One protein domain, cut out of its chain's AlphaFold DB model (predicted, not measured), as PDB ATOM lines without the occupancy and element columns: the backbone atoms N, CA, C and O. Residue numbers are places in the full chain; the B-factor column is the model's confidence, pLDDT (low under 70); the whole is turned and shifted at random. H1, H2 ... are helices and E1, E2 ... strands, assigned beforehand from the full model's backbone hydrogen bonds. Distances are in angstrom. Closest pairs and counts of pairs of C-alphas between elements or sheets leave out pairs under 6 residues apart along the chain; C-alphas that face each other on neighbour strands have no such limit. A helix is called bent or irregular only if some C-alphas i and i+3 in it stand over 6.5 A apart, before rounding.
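AT A GLANCE: This is residues 29 to 148 of the 276 residues of an uncharacterized protein of Acidobacteria bacterium (UniProt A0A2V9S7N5). A small closed barrel of six antiparallel strands forms the core, and its long strand E2 runs on past E6 to pair with the short strand E3 outside the ring. The one helix, H1, lies off to one side of the barrel, and long loops, residues 101 to 112 and 117 to 143, join E5 to E6 and E6 to E7. The printed part has 120 residues, with the named elements in the order E1 E2 E3 H1 E4 E5 E6 E7. The class is mostly strand, though under half of the residues, 57 of 120, are in named elements. The whole is compact, with a radius of gyration of the C-alphas of 14.4 A and a rounded outline of 37 by 37 by 26 A.

IN THESE COORDINATES: E1 is residues 29 to 35, 18.7 A long, from C-alpha 29 at (21.048, -14.237, 9.073). E2, residues 45 to 55, is the longest strand at 30.6 A, and E3 is residues 58 to 61. H1, residues 69 to 78, is 15.3 A long and only just irregular: C-alphas 73 and 76 are 6.8 A apart. E4 is residues 82 to 89, 22.0 A long; E5, residues 92 to 100, is 23.8 A long and bends by 55 degrees at residue 95. E6 is residues 113 to 116, and E7, residues 144 to 147, ends with C-alpha 147 at (18.885, -10.722, 11.631).

HOW THE PARTS SIT: Round the closed barrel run E1, E2, E6, E5, E4, E7 and back to E1. E1 and E2 form a hairpin, with N 31 and O 49 at 2.9 A. E2 is staggered: residues 47 to 49 pair with E6, N 114 and O 48 at 2.8 A, and residues 52 to 55 with E3, N 53 and O 60 at 2.8 A. E1, E2 and E3 form a meander, each strand the antiparallel neighbour of the one before, as do E4, E5 and E6. N 85 and O 97 of the hairpin E4 and E5 are 2.8 A apart, and N 100 and O 115 of the hairpin E5 and E6 are 2.9 A apart. E4 to E7 form a Greek key, a meander of three whose first strand is the antiparallel neighbour of the fourth, with N 86 and O 147 at 2.8 A. E7 and E1 close the ring, with N 30 and O 146 at 2.7 A. H1 is not on the barrel, with 2 pairs of C-alphas within 10 A. In H1, 3 of 6 O i to N i+4 pairs and 3 of 7 O i to N i+3 pairs are within hydrogen-bond range.

THE WHOLE: The C-alphas of Gly 41 and Gly 56, the two farthest apart, are 44.6 A apart. The printed part has no cut. The links E5 to E6 and E6 to E7 are long, with 12 and 27 residues. The mean pLDDT of the printed part is 92.4, and no printed residue is under 70.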
ATOM      1  N   LEU A  29      20.481 -14.006   7.753       97.75
ATOM      2  CA  LEU A  29      21.048 -14.237   9.073       97.75
ATOM      3  C   LEU A  29      22.550 -13.974   9.065       97.75
ATOM      4  O   LEU A  29      23.283 -14.338   8.142       97.75
ATOM      5  N   GLY A  30      23.001 -13.356  10.143       97.44
ATOM      6  CA  GLY A  30      24.384 -13.036  10.416       97.44
ATOM      7  C   GLY A  30      24.770 -13.363  11.853       97.44
ATOM      8  O   GLY A  30      23.928 -13.659  12.706       97.44
ATOM      9  N   VAL A  31      26.061 -13.253  12.135       97.62
ATOM     10  CA  VAL A  31      26.616 -13.302  13.487       97.62
ATOM     11  C   VAL A  31      27.365 -11.999  13.735       97.62
ATOM     12  O   VAL A  31      28.265 -11.643  12.977       97.62
ATOM     13  N   LEU A  32      26.978 -11.267  14.777       98.00
ATOM     14  CA  LEU A  32      27.747 -10.141  15.292       98.00
ATOM     15  C   LEU A  32      28.948 -10.697  16.056       98.00
ATOM     16  O   LEU A  32      28.784 -11.381  17.067       98.00
ATOM     17  N   GLU A  33      30.141 -10.396  15.560       96.19
ATOM     18  CA  GLU A  33      31.410 -10.900  16.061       96.19
ATOM     19  C   GLU A  33      32.282  -9.737  16.557       96.19
ATOM     20  O   GLU A  33      32.369  -8.679  15.927       96.19
ATOM     21  N   ASP A  34      32.969  -9.968  17.668       95.56
ATOM     22  CA  ASP A  34      34.062  -9.139  18.164       95.56
ATOM     23  C   ASP A  34      35.361  -9.906  17.953       95.56
ATOM     24  O   ASP A  34      35.492 -11.047  18.393       95.56
ATOM     25  N   HIS A  35      36.305  -9.292  17.258       92.19
ATOM     26  CA  HIS A  35      37.549  -9.925  16.847       92.19
ATOM     27  C   HIS A  35      38.730  -9.314  17.569       92.19
ATOM     28  O   HIS A  35      38.801  -8.098  17.756       92.19
ATOM     29  N   GLY A  36      39.699 -10.165  17.904       88.44
ATOM     30  CA  GLY A  36      41.046  -9.701  18.198       88.44
ATOM     31  C   GLY A  36      41.618  -8.928  17.009       88.44
ATOM     32  O   GLY A  36      41.338  -9.252  15.851       88.44
ATOM     33  N   GLY A  37      42.432  -7.913  17.291       86.88
ATOM     34  CA  GLY A  37      43.228  -7.263  16.258       86.88
ATOM     35  C   GLY A  37      44.094  -8.272  15.482       86.88
ATOM     36  O   GLY A  37      44.454  -9.334  15.991       86.88
ATOM     37  N   HIS A  38      44.409  -7.976  14.218       84.12
ATOM     38  CA  HIS A  38      45.106  -8.932  13.345       84.12
ATOM     39  C   HIS A  38      46.547  -9.221  13.771       84.12
ATOM     40  O   HIS A  38      47.078 -10.289  13.450       84.12
ATOM     41  N   TYR A  39      47.177  -8.271  14.452       83.62
ATOM     42  CA  TYR A  39      48.518  -8.378  14.997       83.62
ATOM     43  C   TYR A  39      48.522  -8.043  16.490       83.62
ATOM     44  O   TYR A  39      47.622  -7.386  17.009       83.62
ATOM     45  N   ALA A  40      49.556  -8.494  17.202       80.56
ATOM     46  CA  ALA A  40      49.711  -8.177  18.617       80.56
ATOM     47  C   ALA A  40      49.756  -6.653  18.826       80.56
ATOM     48  O   ALA A  40      50.610  -5.969  18.264       80.56
ATOM     49  N   GLY A  41      48.842  -6.140  19.653       83.75
ATOM     50  CA  GLY A  41      48.697  -4.709  19.928       83.75
ATOM     51  C   GLY A  41      47.693  -3.979  19.032       83.75
ATOM     52  O   GLY A  41      47.335  -2.847  19.361       83.75
ATOM     53  N   ASP A  42      47.195  -4.609  17.963       88.31
ATOM     54  CA  ASP A  42      46.076  -4.059  17.199       88.31
ATOM     55  C   ASP A  42      44.814  -4.015  18.076       88.31
ATOM     56  O   ASP A  42      44.575  -4.932  18.874       88.31
ATOM     57  N   PRO A  43      43.976  -2.972  17.941       91.56
ATOM     58  CA  PRO A  43      42.721  -2.910  18.665       91.56
ATOM     59  C   PRO A  43      41.756  -3.984  18.162       91.56
ATOM     60  O   PRO A  43      41.753  -4.356  16.987       91.56
ATOM     61  N   ASN A  44      40.881  -4.424  19.058       92.94
ATOM     62  CA  ASN A  44      39.772  -5.290  18.688       92.94
ATOM     63  C   ASN A  44      38.779  -4.530  17.805       92.94
ATOM     64  O   ASN A  44      38.624  -3.310  17.931       92.94
ATOM     65  N   PHE A  45      38.095  -5.253  16.926       94.06
ATOM     66  CA  PHE A  45      37.138  -4.673  15.990       94.06
ATOM     67  C   PHE A  45      35.856  -5.497  15.922       94.06
ATOM     68  O   PHE A  45      35.849  -6.696  16.188       94.06
ATOM     69  N   TRP A  46      34.768  -4.835  15.542       96.69
ATOM     70  CA  TRP A  46      33.461  -5.459  15.382       96.69
ATOM     71  C   TRP A  46      33.128  -5.659  13.911       96.69
ATOM     72  O   TRP A  46      33.402  -4.788  13.084       96.69
ATOM     73  N   ALA A  47      32.475  -6.774  13.608       97.25
ATOM     74  CA  ALA A  47      31.922  -7.048  12.293       97.25
ATOM     75  C   ALA A  47      30.626  -7.850  12.418       97.25
ATOM     76  O   ALA A  47      30.423  -8.575  13.392       97.25
ATOM     77  N   VAL A  48      29.760  -7.760  11.411       98.00
ATOM     78  CA  VAL A  48      28.665  -8.723  11.242       98.00
ATOM     79  C   VAL A  48      29.035  -9.659  10.108       98.00
ATOM     80  O   VAL A  48      29.205  -9.213   8.978       98.00
ATOM     81  N   ARG A  49      29.165 -10.954  10.383       96.75
ATOM     82  CA  ARG A  49      29.352 -11.956   9.335       96.75
ATOM     83  C   ARG A  49      27.997 -12.395   8.808       96.75
ATOM     84  O   ARG A  49      27.250 -13.014   9.554       96.75
ATOM     85  N   ALA A  50      27.684 -12.109   7.548       96.69
ATOM     86  CA  ALA A  50      26.518 -12.690   6.886       96.69
ATOM     87  C   ALA A  50      26.777 -14.185   6.632       96.69
ATOM     88  O   ALA A  50      27.798 -14.536   6.036       96.69
ATOM     89  N   VAL A  51      25.892 -15.057   7.126       95.44
ATOM     90  CA  VAL A  51      26.110 -16.515   7.137       95.44
ATOM     91  C   VAL A  51      25.082 -17.290   6.322       95.44
ATOM     92  O   VAL A  51      25.485 -18.168   5.566       95.44
ATOM     93  N   PHE A  52      23.798 -16.938   6.408       96.19
ATOM     94  CA  PHE A  52      22.729 -17.633   5.690       96.19
ATOM     95  C   PHE A  52      21.754 -16.649   5.059       96.19
ATOM     96  O   PHE A  52      21.470 -15.596   5.635       96.19
ATOM     97  N   GLU A  53      21.185 -17.026   3.924       96.19
ATOM     98  CA  GLU A  53      20.016 -16.387   3.338       96.19
ATOM     99  C   GLU A  53      18.833 -17.350   3.286       96.19
ATOM    100  O   GLU A  53      18.985 -18.569   3.229       96.19
ATOM    101  N   LYS A  54      17.628 -16.795   3.386       95.00
ATOM    102  CA  LYS A  54      16.391 -17.561   3.315       95.00
ATOM    103  C   LYS A  54      15.990 -17.749   1.857       95.00
ATOM    104  O   LYS A  54      15.593 -16.784   1.197       95.00
ATOM    105  N   GLU A  55      16.000 -18.995   1.400       92.94
ATOM    106  CA  GLU A  55      15.510 -19.403   0.086       92.94
ATOM    107  C   GLU A  55      14.268 -20.289   0.241       92.94
ATOM    108  O   GLU A  55      14.333 -21.464   0.599       92.94
ATOM    109  N   GLY A  56      13.087 -19.712  -0.006       90.12
ATOM    110  CA  GLY A  56      11.830 -20.415   0.260       90.12
ATOM    111  C   GLY A  56      11.704 -20.767   1.744       90.12
ATOM    112  O   GLY A  56      11.728 -19.868   2.581       90.12
ATOM    113  N   ASP A  57      11.597 -22.060   2.055       90.19
ATOM    114  CA  ASP A  57      11.453 -22.564   3.427       90.19
ATOM    115  C   ASP A  57      12.796 -22.962   4.072       90.19
ATOM    116  O   ASP A  57      12.826 -23.292   5.265       90.19
ATOM    117  N   GLU A  58      13.906 -22.878   3.335       92.88
ATOM    118  CA  GLU A  58      15.234 -23.336   3.754       92.88
ATOM    119  C   GLU A  58      16.205 -22.171   4.001       92.88
ATOM    120  O   GLU A  58      16.008 -21.047   3.535       92.88
ATOM    121  N   TRP A  59      17.229 -22.438   4.814       94.62
ATOM    122  CA  TRP A  59      18.351 -21.531   5.037       94.62
ATOM    123  C   TRP A  59      19.534 -22.024   4.214       94.62
ATOM    124  O   TRP A  59      20.053 -23.109   4.482       94.62
ATOM    125  N   GLU A  60      19.972 -21.227   3.248       94.69
ATOM    126  CA  GLU A  60      21.128 -21.538   2.418       94.69
ATOM    127  C   GLU A  60      22.353 -20.756   2.899       94.69
ATOM    128  O   GLU A  60      22.248 -19.562   3.195       94.69
ATOM    129  N   PRO A  61      23.522 -21.401   3.049       93.31
ATOM    130  CA  PRO A  61      24.734 -20.701   3.440       93.31
ATOM    131  C   PRO A  61      25.234 -19.821   2.295       93.31
ATOM    132  O   PRO A  61      25.273 -20.255   1.143       93.31
ATOM    133  N   PHE A  62      25.728 -18.622   2.609       91.81
ATOM    134  CA  PHE A  62      26.461 -17.854   1.603       91.81
ATOM    135  C   PHE A  62      27.711 -18.612   1.160       91.81
ATOM    136  O   PHE A  62      28.473 -19.135   1.978       91.81
ATOM    137  N   THR A  63      27.952 -18.596  -0.149       80.75
ATOM    138  CA  THR A  63      29.104 -19.261  -0.765       80.75
ATOM    139  C   THR A  63      30.414 -18.732  -0.172       80.75
ATOM    140  O   THR A  63      30.735 -17.553  -0.309       80.75
ATOM    141  N   ASN A  64      31.189 -19.606   0.472       73.69
ATOM    142  CA  ASN A  64      32.441 -19.261   1.152       73.69
ATOM    143  C   ASN A  64      33.646 -20.104   0.681       73.69
ATOM    144  O   ASN A  64      34.728 -20.010   1.263       73.69
ATOM    145  N   ASP A  65      33.499 -20.896  -0.387       73.62
ATOM    146  CA  ASP A  65      34.478 -21.886  -0.857       73.62
ATOM    147  C   ASP A  65      35.592 -21.295  -1.742       73.62
ATOM    148  O   ASP A  65      36.029 -21.879  -2.739       73.62
ATOM    149  N   CYS A  66      36.119 -20.130  -1.365       78.62
ATOM    150  CA  CYS A  66      37.190 -19.518  -2.136       78.62
ATOM    151  C   CYS A  66      38.502 -20.298  -2.031       78.62
ATOM    152  O   CYS A  66      39.128 -20.368  -0.979       78.62
ATOM    153  N   ARG A  67      38.954 -20.841  -3.168       83.88
ATOM    154  CA  ARG A  67      40.214 -21.602  -3.282       83.88
ATOM    155  C   ARG A  67      41.429 -20.740  -3.613       83.88
ATOM    156  O   ARG A  67      42.561 -21.200  -3.489       83.88
ATOM    157  N   ASP A  68      41.207 -19.505  -4.055       82.44
ATOM    158  CA  ASP A  68      42.270 -18.583  -4.434       82.44
ATOM    159  C   ASP A  68      41.924 -17.111  -4.144       82.44
ATOM    160  O   ASP A  68      40.806 -16.743  -3.771       82.44
ATOM    161  N   ARG A  69      42.926 -16.244  -4.332       81.56
ATOM    162  CA  ARG A  69      42.809 -14.794  -4.120       81.56
ATOM    163  C   ARG A  69      41.869 -14.102  -5.106       81.56
ATOM    164  O   ARG A  69      41.360 -13.033  -4.785       81.56
ATOM    165  N   THR A  70      41.683 -14.654  -6.301       83.44
ATOM    166  CA  THR A  70      40.792 -14.073  -7.312       83.44
ATOM    167  C   THR A  70      39.343 -14.282  -6.892       83.44
ATOM    168  O   THR A  70      38.565 -13.334  -6.932       83.44
ATOM    169  N   CYS A  71      39.007 -15.477  -6.396       84.44
ATOM    170  CA  CYS A  71      37.714 -15.748  -5.778       84.44
ATOM    171  C   CYS A  71      37.453 -14.802  -4.606       84.44
ATOM    172  O   CYS A  71      36.421 -14.144  -4.593       84.44
ATOM    173  N   LEU A  72      38.405 -14.657  -3.673       83.00
ATOM    174  CA  LEU A  72      38.240 -13.781  -2.502       83.00
ATOM    175  C   LEU A  72      37.909 -12.329  -2.865       83.00
ATOM    176  O   LEU A  72      37.104 -11.685  -2.197       83.00
ATOM    177  N   LYS A  73      38.539 -11.803  -3.918       80.31
ATOM    178  CA  LYS A  73      38.279 -10.437  -4.387       80.31
ATOM    179  C   LYS A  73      36.901 -10.279  -5.016       80.31
ATOM    180  O   LYS A  73      36.333  -9.198  -4.942       80.31
ATOM    181  N   ASN A  74      36.391 -11.337  -5.636       84.00
ATOM    182  CA  ASN A  74      35.132 -11.308  -6.368       84.00
ATOM    183  C   ASN A  74      33.947 -11.819  -5.537       84.00
ATOM    184  O   ASN A  74      32.809 -11.640  -5.952       84.00
ATOM    185  N   SER A  75      34.180 -12.437  -4.377       87.06
ATOM    186  CA  SER A  75      33.107 -13.023  -3.570       87.06
ATOM    187  C   SER A  75      32.246 -11.980  -2.868       87.06
ATOM    188  O   SER A  75      31.123 -12.291  -2.489       87.06
ATOM    189  N   THR A  76      32.701 -10.727  -2.751       89.38
ATOM    190  CA  THR A  76      31.925  -9.634  -2.143       89.38
ATOM    191  C   THR A  76      30.595  -9.377  -2.846       89.38
ATOM    192  O   THR A  76      29.636  -8.998  -2.181       89.38
ATOM    193  N   SER A  77      30.486  -9.640  -4.155       89.56
ATOM    194  CA  SER A  77      29.219  -9.493  -4.886       89.56
ATOM    195  C   SER A  77      28.159 -10.528  -4.510       89.56
ATOM    196  O   SER A  77      26.992 -10.323  -4.830       89.56
ATOM    197  N   SER A  78      28.551 -11.628  -3.863       90.50
ATOM    198  CA  SER A  78      27.632 -12.668  -3.390       90.50
ATOM    199  C   SER A  78      27.030 -12.352  -2.021       90.50
ATOM    200  O   SER A  78      26.170 -13.087  -1.557       90.50
ATOM    201  N   TYR A  79      27.477 -11.279  -1.363       94.25
ATOM    202  CA  TYR A  79      26.981 -10.852  -0.058       94.25
ATOM    203  C   TYR A  79      26.127  -9.586  -0.193       94.25
ATOM    204  O   TYR A  79      26.343  -8.779  -1.104       94.25
ATOM    205  N   PRO A  80      25.172  -9.349   0.724       94.81
ATOM    206  CA  PRO A  80      24.352  -8.149   0.669       94.81
ATOM    207  C   PRO A  80      25.209  -6.891   0.857       94.81
ATOM    208  O   PRO A  80      26.086  -6.842   1.716       94.81
ATOM    209  N   GLY A  81      24.960  -5.857   0.051       95.19
ATOM    210  CA  GLY A  81      25.799  -4.654   0.028       95.19
ATOM    211  C   GLY A  81      25.810  -3.896   1.359       95.19
ATOM    212  O   GLY A  81      26.869  -3.693   1.944       95.19
ATOM    213  N   GLU A  82      24.637  -3.503   1.848       97.19
ATOM    214  CA  GLU A  82      24.433  -2.857   3.148       97.19
ATOM    215  C   GLU A  82      23.197  -3.456   3.813       97.19
ATOM    216  O   GLU A  82      22.193  -3.703   3.141       97.19
ATOM    217  N   VAL A  83      23.276  -3.710   5.119       97.94
ATOM    218  CA  VAL A  83      22.195  -4.327   5.891       97.94
ATOM    219  C   VAL A  83      22.078  -3.642   7.247       97.94
ATOM    220  O   VAL A  83      23.074  -3.436   7.943       97.94
ATOM    221  N   THR A  84      20.847  -3.317   7.642       98.12
ATOM    222  CA  THR A  84      20.515  -2.991   9.031       98.12
ATOM    223  C   THR A  84      20.087  -4.267   9.738       98.12
ATOM    224  O   THR A  84      19.072  -4.872   9.405       98.12
ATOM    225  N   TRP A  85      20.870  -4.668  10.726       98.56
ATOM    226  CA  TRP A  85      20.661  -5.871  11.507       98.56
ATOM    227  C   TRP A  85      19.940  -5.550  12.802       98.56
ATOM    228  O   TRP A  85      20.312  -4.627  13.524       98.56
ATOM    229  N   THR A  86      18.962  -6.374  13.142       98.56
ATOM    230  CA  THR A  86      18.454  -6.512  14.501       98.56
ATOM    231  C   THR A  86      19.352  -7.493  15.243       98.56
ATOM    232  O   THR A  86      19.506  -8.635  14.812       98.56
ATOM    233  N   ILE A  87      19.958  -7.051  16.343       98.62
ATOM    234  CA  ILE A  87      20.822  -7.884  17.182       98.62
ATOM    235  C   ILE A  87      19.980  -8.532  18.267       98.62
ATOM    236  O   ILE A  87      19.217  -7.863  18.968       98.62
ATOM    237  N   THR A  88      20.107  -9.848  18.392       97.94
ATOM    238  CA  THR A  88      19.183 -10.660  19.180       97.94
ATOM    239  C   THR A  88      19.919 -11.650  20.063       97.94
ATOM    240  O   THR A  88      21.014 -12.111  19.731       97.94
ATOM    241  N   PHE A  89      19.317 -11.943  21.212       97.25
ATOM    242  CA  PHE A  89      19.769 -13.003  22.102       97.25
ATOM    243  C   PHE A  89      18.637 -13.436  23.030       97.25
ATOM    244  O   PHE A  89      17.964 -12.576  23.611       97.25
ATOM    245  N   ASP A  90      18.458 -14.743  23.223       95.31
ATOM    246  CA  ASP A  90      17.529 -15.304  24.213       95.31
ATOM    247  C   ASP A  90      16.091 -14.758  24.074       95.31
ATOM    248  O   ASP A  90      15.436 -14.362  25.047       95.31
ATOM    249  N   GLY A  91      15.612 -14.663  22.832       96.00
ATOM    250  CA  GLY A  91      14.260 -14.193  22.535       96.00
ATOM    251  C   GLY A  91      14.058 -12.672  22.629       96.00
ATOM    252  O   GLY A  91      12.910 -12.214  22.663       96.00
ATOM    253  N   LYS A  92      15.132 -11.874  22.742       97.62
ATOM    254  CA  LYS A  92      15.078 -10.416  22.949       97.62
ATOM    255  C   LYS A  92      15.800  -9.648  21.847       97.62
ATOM    256  O   LYS A  92      16.848 -10.068  21.370       97.62
ATOM    257  N   ASN A  93      15.270  -8.469  21.526       98.00
ATOM    258  CA  ASN A  93      15.958  -7.453  20.735       98.00
ATOM    259  C   ASN A  93      16.902  -6.652  21.646       98.00
ATOM    260  O   ASN A  93      16.452  -6.051  22.622       98.00
ATOM    261  N   LEU A  94      18.195  -6.664  21.330       98.38
ATOM    262  CA  LEU A  94      19.239  -5.949  22.066       98.38
ATOM    263  C   LEU A  94      19.582  -4.589  21.447       98.38
ATOM    264  O   LEU A  94      20.240  -3.773  22.089       98.38
ATOM    265  N   GLY A  95      19.154  -4.343  20.212       98.00
ATOM    266  CA  GLY A  95      19.450  -3.134  19.461       98.00
ATOM    267  C   GLY A  95      19.607  -3.413  17.973       98.00
ATOM    268  O   GLY A  95      19.316  -4.505  17.482       98.00
ATOM    269  N   GLN A  96      20.081  -2.405  17.250       98.31
ATOM    270  CA  GLN A  96      20.349  -2.503  15.822       98.31
ATOM    271  C   GLN A  96      21.747  -1.998  15.503       98.31
ATOM    272  O   GLN A  96      22.251  -1.090  16.161       98.31
ATOM    273  N   VAL A  97      22.348  -2.577  14.470       98.50
ATOM    274  CA  VAL A  97      23.589  -2.088  13.863       98.50
ATOM    275  C   VAL A  97      23.410  -2.074  12.355       98.50
ATOM    276  O   VAL A  97      22.703  -2.913  11.806       98.50
ATOM    277  N   THR A  98      24.043  -1.133  11.670       98.56
ATOM    278  CA  THR A  98      24.119  -1.154  10.204       98.56
ATOM    279  C   THR A  98      25.533  -1.519   9.811       98.56
ATOM    280  O   THR A  98      26.483  -0.999  10.399       98.56
ATOM    281  N   SER A  99      25.682  -2.417   8.844       98.31
ATOM    282  CA  SER A  99      26.985  -2.797   8.313       98.31
ATOM    283  C   SER A  99      26.979  -2.873   6.799       98.31
ATOM    284  O   SER A  99      25.931  -2.961   6.158       98.31
ATOM    285  N   ARG A 100      28.178  -2.830   6.227       98.06
ATOM    286  CA  ARG A 100      28.402  -2.839   4.790       98.06
ATOM    287  C   ARG A 100      29.453  -3.872   4.419       98.06
ATOM    288  O   ARG A 100      30.495  -3.961   5.065       98.06
ATOM    289  N   THR A 101      29.190  -4.630   3.360       96.62
ATOM    290  CA  THR A 101      30.192  -5.522   2.771       96.62
ATOM    291  C   THR A 101      31.355  -4.678   2.232       96.62
ATOM    292  O   THR A 101      31.112  -3.710   1.498       96.62
ATOM    293  N   PRO A 102      32.615  -4.987   2.594       94.69
ATOM    294  CA  PRO A 102      33.773  -4.267   2.080       94.69
ATOM    295  C   PRO A 102      33.914  -4.471   0.566       94.69
ATOM    296  O   PRO A 102      33.283  -5.338  -0.035       94.69
ATOM    297  N   LYS A 103      34.771  -3.672  -0.078       92.19
ATOM    298  CA  LYS A 103      35.022  -3.817  -1.523       92.19
ATOM    299  C   LYS A 103      35.650  -5.167  -1.869       92.19
ATOM    300  O   LYS A 103      35.345  -5.729  -2.917       92.19
ATOM    301  N   ASP A 104      36.495  -5.675  -0.982       89.12
ATOM    302  CA  ASP A 104      37.202  -6.937  -1.121       89.12
ATOM    303  C   ASP A 104      37.485  -7.559   0.254       89.12
ATOM    304  O   ASP A 104      37.718  -6.852   1.236       89.12
ATOM    305  N   PHE A 105      37.474  -8.893   0.328       89.88
ATOM    306  CA  PHE A 105      37.910  -9.617   1.520       89.88
ATOM    307  C   PHE A 105      39.417  -9.880   1.454       89.88
ATOM    308  O   PHE A 105      39.904 -10.654   0.629       89.88
ATOM    309  N   MET A 106      40.172  -9.264   2.364       85.62
ATOM    310  CA  MET A 106      41.639  -9.359   2.380       85.62
ATOM    311  C   MET A 106      42.176 -10.691   2.926       85.62
ATOM    312  O   MET A 106      43.338 -11.035   2.696       85.62
ATOM    313  N   ARG A 107      41.359 -11.436   3.680       86.12
ATOM    314  CA  ARG A 107      41.728 -12.694   4.349       86.12
ATOM    315  C   ARG A 107      40.578 -13.690   4.244       86.12
ATOM    316  O   ARG A 107      39.423 -13.282   4.309       86.12
ATOM    317  N   TYR A 108      40.892 -14.985   4.192       87.00
ATOM    318  CA  TYR A 108      39.877 -16.048   4.231       87.00
ATOM    319  C   TYR A 108      39.002 -15.969   5.490       87.00
ATOM    320  O   TYR A 108      37.787 -16.090   5.399       87.00
ATOM    321  N   SER A 109      39.594 -15.651   6.647       87.25
ATOM    322  CA  SER A 109      38.850 -15.450   7.899       87.25
ATOM    323  C   SER A 109      37.860 -14.276   7.849       87.25
ATOM    324  O   SER A 109      36.905 -14.240   8.626       87.25
ATOM    325  N   GLY A 110      38.056 -13.333   6.924       90.19
ATOM    326  CA  GLY A 110      37.192 -12.172   6.726       90.19
ATOM    327  C   GLY A 110      36.012 -12.408   5.783       90.19
ATOM    328  O   GLY A 110      35.179 -11.523   5.649       90.19
ATOM    329  N   VAL A 111      35.913 -13.565   5.122       92.00
ATOM    330  CA  VAL A 111      34.851 -13.825   4.135       92.00
ATOM    331  C   VAL A 111      33.464 -13.723   4.777       92.00
ATOM    332  O   VAL A 111      33.173 -14.378   5.775       92.00
ATOM    333  N   GLY A 112      32.617 -12.864   4.211       93.75
ATOM    334  CA  GLY A 112      31.282 -12.550   4.723       93.75
ATOM    335  C   GLY A 112      31.243 -11.514   5.854       93.75
ATOM    336  O   GLY A 112      30.147 -11.108   6.235       93.75
ATOM    337  N   GLN A 113      32.389 -11.057   6.383       95.56
ATOM    338  CA  GLN A 113      32.434 -10.006   7.406       95.56
ATOM    339  C   GLN A 113      32.106  -8.635   6.818       95.56
ATOM    340  O   GLN A 113      32.773  -8.145   5.911       95.56
ATOM    341  N   GLN A 114      31.107  -7.986   7.393       97.06
ATOM    342  CA  GLN A 114      30.693  -6.638   7.053       97.06
ATOM    343  C   GLN A 114      31.179  -5.647   8.107       97.06
ATOM    344  O   GLN A 114      31.059  -5.887   9.312       97.06
ATOM    345  N   GLU A 115      31.682  -4.508   7.643       97.00
ATOM    346  CA  GLU A 115      32.136  -3.409   8.490       97.00
ATOM    347  C   GLU A 115      30.926  -2.680   9.078       97.00
ATOM    348  O   GLU A 115      30.025  -2.280   8.338       97.00
ATOM    349  N   ILE A 116      30.888  -2.491  10.400       97.94
ATOM    350  CA  ILE A 116      29.814  -1.732  11.057       97.94
ATOM    351  C   ILE A 116      29.964  -0.241  10.724       97.94
ATOM    352  O   ILE A 116      30.999   0.368  10.986       97.94
ATOM    353  N   THR A 117      28.912   0.350  10.160       98.06
ATOM    354  CA  THR A 117      28.848   1.758   9.741       98.06
ATOM    355  C   THR A 117      27.965   2.619  10.648       98.06
ATOM    356  O   THR A 117      28.084   3.848  10.630       98.06
ATOM    357  N   SER A 118      27.093   2.002  11.453       96.94
ATOM    358  CA  SER A 118      26.318   2.685  12.497       96.94
ATOM    359  C   SER A 118      27.228   3.264  13.585       96.94
ATOM    360  O   SER A 118      28.285   2.710  13.880       96.94
ATOM    361  N   LYS A 119      26.821   4.385  14.193       95.00
ATOM    362  CA  LYS A 119      27.615   5.097  15.220       95.00
ATOM    363  C   LYS A 119      27.185   4.760  16.645       95.00
ATOM    364  O   LYS A 119      27.863   5.130  17.603       95.00
ATOM    365  N   GLU A 120      26.036   4.121  16.776       94.38
ATOM    366  CA  GLU A 120      25.467   3.659  18.024       94.38
ATOM    367  C   GLU A 120      26.366   2.582  18.656       94.38
ATOM    368  O   GLU A 120      27.051   1.846  17.939       94.38
ATOM    369  N   PRO A 121      26.380   2.464  19.996       95.88
ATOM    370  CA  PRO A 121      27.122   1.404  20.665       95.88
ATOM    371  C   PRO A 121      26.696   0.019  20.170       95.88
ATOM    372  O   PRO A 121      25.506  -0.291  20.116       95.88
ATOM    373  N   VAL A 122      27.679  -0.821  19.855       97.81
ATOM    374  CA  VAL A 122      27.441  -2.208  19.446       97.81
ATOM    375  C   VAL A 122      26.884  -2.999  20.642       97.81
ATOM    376  O   VAL A 122      27.503  -2.970  21.709       97.81
ATOM    377  N   PRO A 123      25.734  -3.692  20.509       98.06
ATOM    378  CA  PRO A 123      25.160  -4.465  21.608       98.06
ATOM    379  C   PRO A 123      26.071  -5.611  22.065       98.06
ATOM    380  O   PRO A 123      26.658  -6.312  21.241       98.06
ATOM    381  N   THR A 124      26.145  -5.844  23.378       98.00
ATOM    382  CA  THR A 124      26.949  -6.919  23.983       98.00
ATOM    383  C   THR A 124      26.168  -7.684  25.053       98.00
ATOM    384  O   THR A 124      25.176  -7.196  25.599       98.00
ATOM    385  N   VAL A 125      26.622  -8.903  25.368       96.75
ATOM    386  CA  VAL A 125      26.108  -9.717  26.480       96.75
ATOM    387  C   VAL A 125      27.280 -10.252  27.299       96.75
ATOM    388  O   VAL A 125      28.076 -11.049  26.802       96.75
ATOM    389  N   GLY A 126      27.335  -9.856  28.573       96.00
ATOM    390  CA  GLY A 126      28.414 -10.224  29.492       96.00
ATOM    391  C   GLY A 126      29.732  -9.506  29.193       96.00
ATOM    392  O   GLY A 126      29.771  -8.549  28.421       96.00
ATOM    393  N   ASP A 127      30.802  -9.989  29.819       96.56
ATOM    394  CA  ASP A 127      32.154  -9.450  29.663       96.56
ATOM    395  C   ASP A 127      32.947 -10.200  28.585       96.56
ATOM    396  O   ASP A 127      32.614 -11.326  28.193       96.56
ATOM    397  N   ARG A 128      34.040  -9.581  28.124       94.88
ATOM    398  CA  ARG A 128      35.017 -10.239  27.247       94.88
ATOM    399  C   ARG A 128      35.624 -11.460  27.939       94.88
ATOM    400  O   ARG A 128      35.922 -11.427  29.132       94.88
ATOM    401  N   SER A 129      35.844 -12.528  27.179       93.69
ATOM    402  CA  SER A 129      36.490 -13.742  27.680       93.69
ATOM    403  C   SER A 129      37.199 -14.503  26.562       93.69
ATOM    404  O   SER A 129      36.784 -14.435  25.407       93.69
ATOM    405  N   SER A 130      38.226 -15.282  26.908       91.19
ATOM    406  CA  SER A 130      38.915 -16.170  25.957       91.19
ATOM    407  C   SER A 130      38.033 -17.315  25.452       91.19
ATOM    408  O   SER A 130      38.298 -17.878  24.398       91.19
ATOM    409  N   LYS A 131      36.924 -17.614  26.145       88.06
ATOM    410  CA  LYS A 131      35.961 -18.664  25.775       88.06
ATOM    411  C   LYS A 131      35.430 -18.537  24.345       88.06
ATOM    412  O   LYS A 131      35.016 -19.535  23.768       88.06
ATOM    413  N   PHE A 132      35.380 -17.320  23.809       89.75
ATOM    414  CA  PHE A 132      34.867 -17.047  22.467       89.75
ATOM    415  C   PHE A 132      35.977 -16.686  21.467       89.75
ATOM    416  O   PHE A 132      35.678 -16.441  20.306       89.75
ATOM    417  N   GLY A 133      37.246 -16.672  21.893       85.44
ATOM    418  CA  GLY A 133      38.395 -16.270  21.073       85.44
ATOM    419  C   GLY A 133      38.897 -17.332  20.090       85.44
ATOM    420  O   GLY A 133      39.838 -17.067  19.334       85.44
ATOM    421  N   GLY A 134      38.303 -18.531  20.108       82.62
ATOM    422  CA  GLY A 134      38.754 -19.681  19.320       82.62
ATOM    423  C   GLY A 134      40.231 -19.991  19.555       82.62
ATOM    424  O   GLY A 134      40.751 -19.772  20.644       82.62
ATOM    425  N   PHE A 135      40.929 -20.432  18.509       75.56
ATOM    426  CA  PHE A 135      42.352 -20.800  18.574       75.56
ATOM    427  C   PHE A 135      43.310 -19.666  18.967       75.56
ATOM    428  O   PHE A 135      44.478 -19.923  19.242       75.56
ATOM    429  N   THR A 136      42.860 -18.409  18.946       81.56
ATOM    430  CA  THR A 136      43.712 -17.265  19.310       81.56
ATOM    431  C   THR A 136      43.690 -16.949  20.801       81.56
ATOM    432  O   THR A 136      44.451 -16.088  21.239       81.56
ATOM    433  N   ASP A 137      42.779 -17.573  21.561       82.75
ATOM    434  CA  ASP A 137      42.480 -17.252  22.963       82.75
ATOM    435  C   ASP A 137      42.198 -15.757  23.212       82.75
ATOM    436  O   ASP A 137      42.266 -15.266  24.345       82.75
ATOM    437  N   ALA A 138      41.856 -15.009  22.155       88.50
ATOM    438  CA  ALA A 138      41.587 -13.586  22.245       88.50
ATOM    439  C   ALA A 138      40.415 -13.322  23.198       88.50
ATOM    440  O   ALA A 138      39.369 -13.968  23.140       88.50
ATOM    441  N   SER A 139      40.577 -12.328  24.073       93.25
ATOM    442  CA  SER A 139      39.508 -11.915  24.982       93.25
ATOM    443  C   SER A 139      38.463 -11.091  24.227       93.25
ATOM    444  O   SER A 139      38.601  -9.872  24.054       93.25
ATOM    445  N   VAL A 140      37.412 -11.767  23.763       94.62
ATOM    446  CA  VAL A 140      36.342 -11.192  22.937       94.62
ATOM    447  C   VAL A 140      34.968 -11.371  23.576       94.62
ATOM    448  O   VAL A 140      34.775 -12.189  24.481       94.62
ATOM    449  N   TYR A 141      34.011 -10.550  23.158       96.56
ATOM    450  CA  TYR A 141      32.620 -10.691  23.565       96.56
ATOM    451  C   TYR A 141      31.987 -11.942  22.958       96.56
ATOM    452  O   TYR A 141      32.397 -12.430  21.908       96.56
ATOM    453  N   ARG A 142      30.939 -12.433  23.624       94.88
ATOM    454  CA  ARG A 142      30.076 -13.491  23.099       94.88
ATOM    455  C   ARG A 142      29.493 -13.060  21.745       94.88
ATOM    456  O   ARG A 142      28.825 -12.027  21.712       94.88
ATOM    457  N   PRO A 143      29.653 -13.859  20.679       96.31
ATOM    458  CA  PRO A 143      28.973 -13.582  19.421       96.31
ATOM    459  C   PRO A 143      27.449 -13.669  19.564       96.31
ATOM    460  O   PRO A 143      26.934 -14.473  20.348       96.31
ATOM    461  N   LEU A 144      26.730 -12.823  18.829       98.06
ATOM    462  CA  LEU A 144      25.271 -12.673  18.915       98.06
ATOM    463  C   LEU A 144      24.630 -12.882  17.544       98.06
ATOM    464  O   LEU A 144      25.256 -12.605  16.524       98.06
ATOM    465  N   VAL A 145      23.376 -13.335  17.499       98.25
ATOM    466  CA  VAL A 145      22.664 -13.475  16.221       98.25
ATOM    467  C   VAL A 145      22.248 -12.099  15.711       98.25
ATOM    468  O   VAL A 145      21.666 -11.294  16.444       98.25
ATOM    469  N   ALA A 146      22.534 -11.848  14.438       98.44
ATOM    470  CA  ALA A 146      22.126 -10.672  13.692       98.44
ATOM    471  C   ALA A 146      21.090 -11.089  12.642       98.44
ATOM    472  O   ALA A 146      21.334 -11.995  11.853       98.44
ATOM    473  N   ASN A 147      19.935 -10.433  12.605       98.50
ATOM    474  CA  ASN A 147      18.885 -10.722  11.631       98.50
ATOM    475  C   ASN A 147      18.561  -9.468  10.815       98.50
ATOM    476  O   ASN A 147      18.330  -8.404  11.382       98.50
ATOM    477  N   SER A 148      18.540  -9.580   9.487       98.19
ATOM    478  CA  SER A 148      18.130  -8.486   8.586       98.19
ATOM    479  C   SER A 148      16.679  -8.028   8.793       98.19
ATOM    480  O   SER A 148      16.305  -6.932   8.382       98.19
TER     481      SER A 148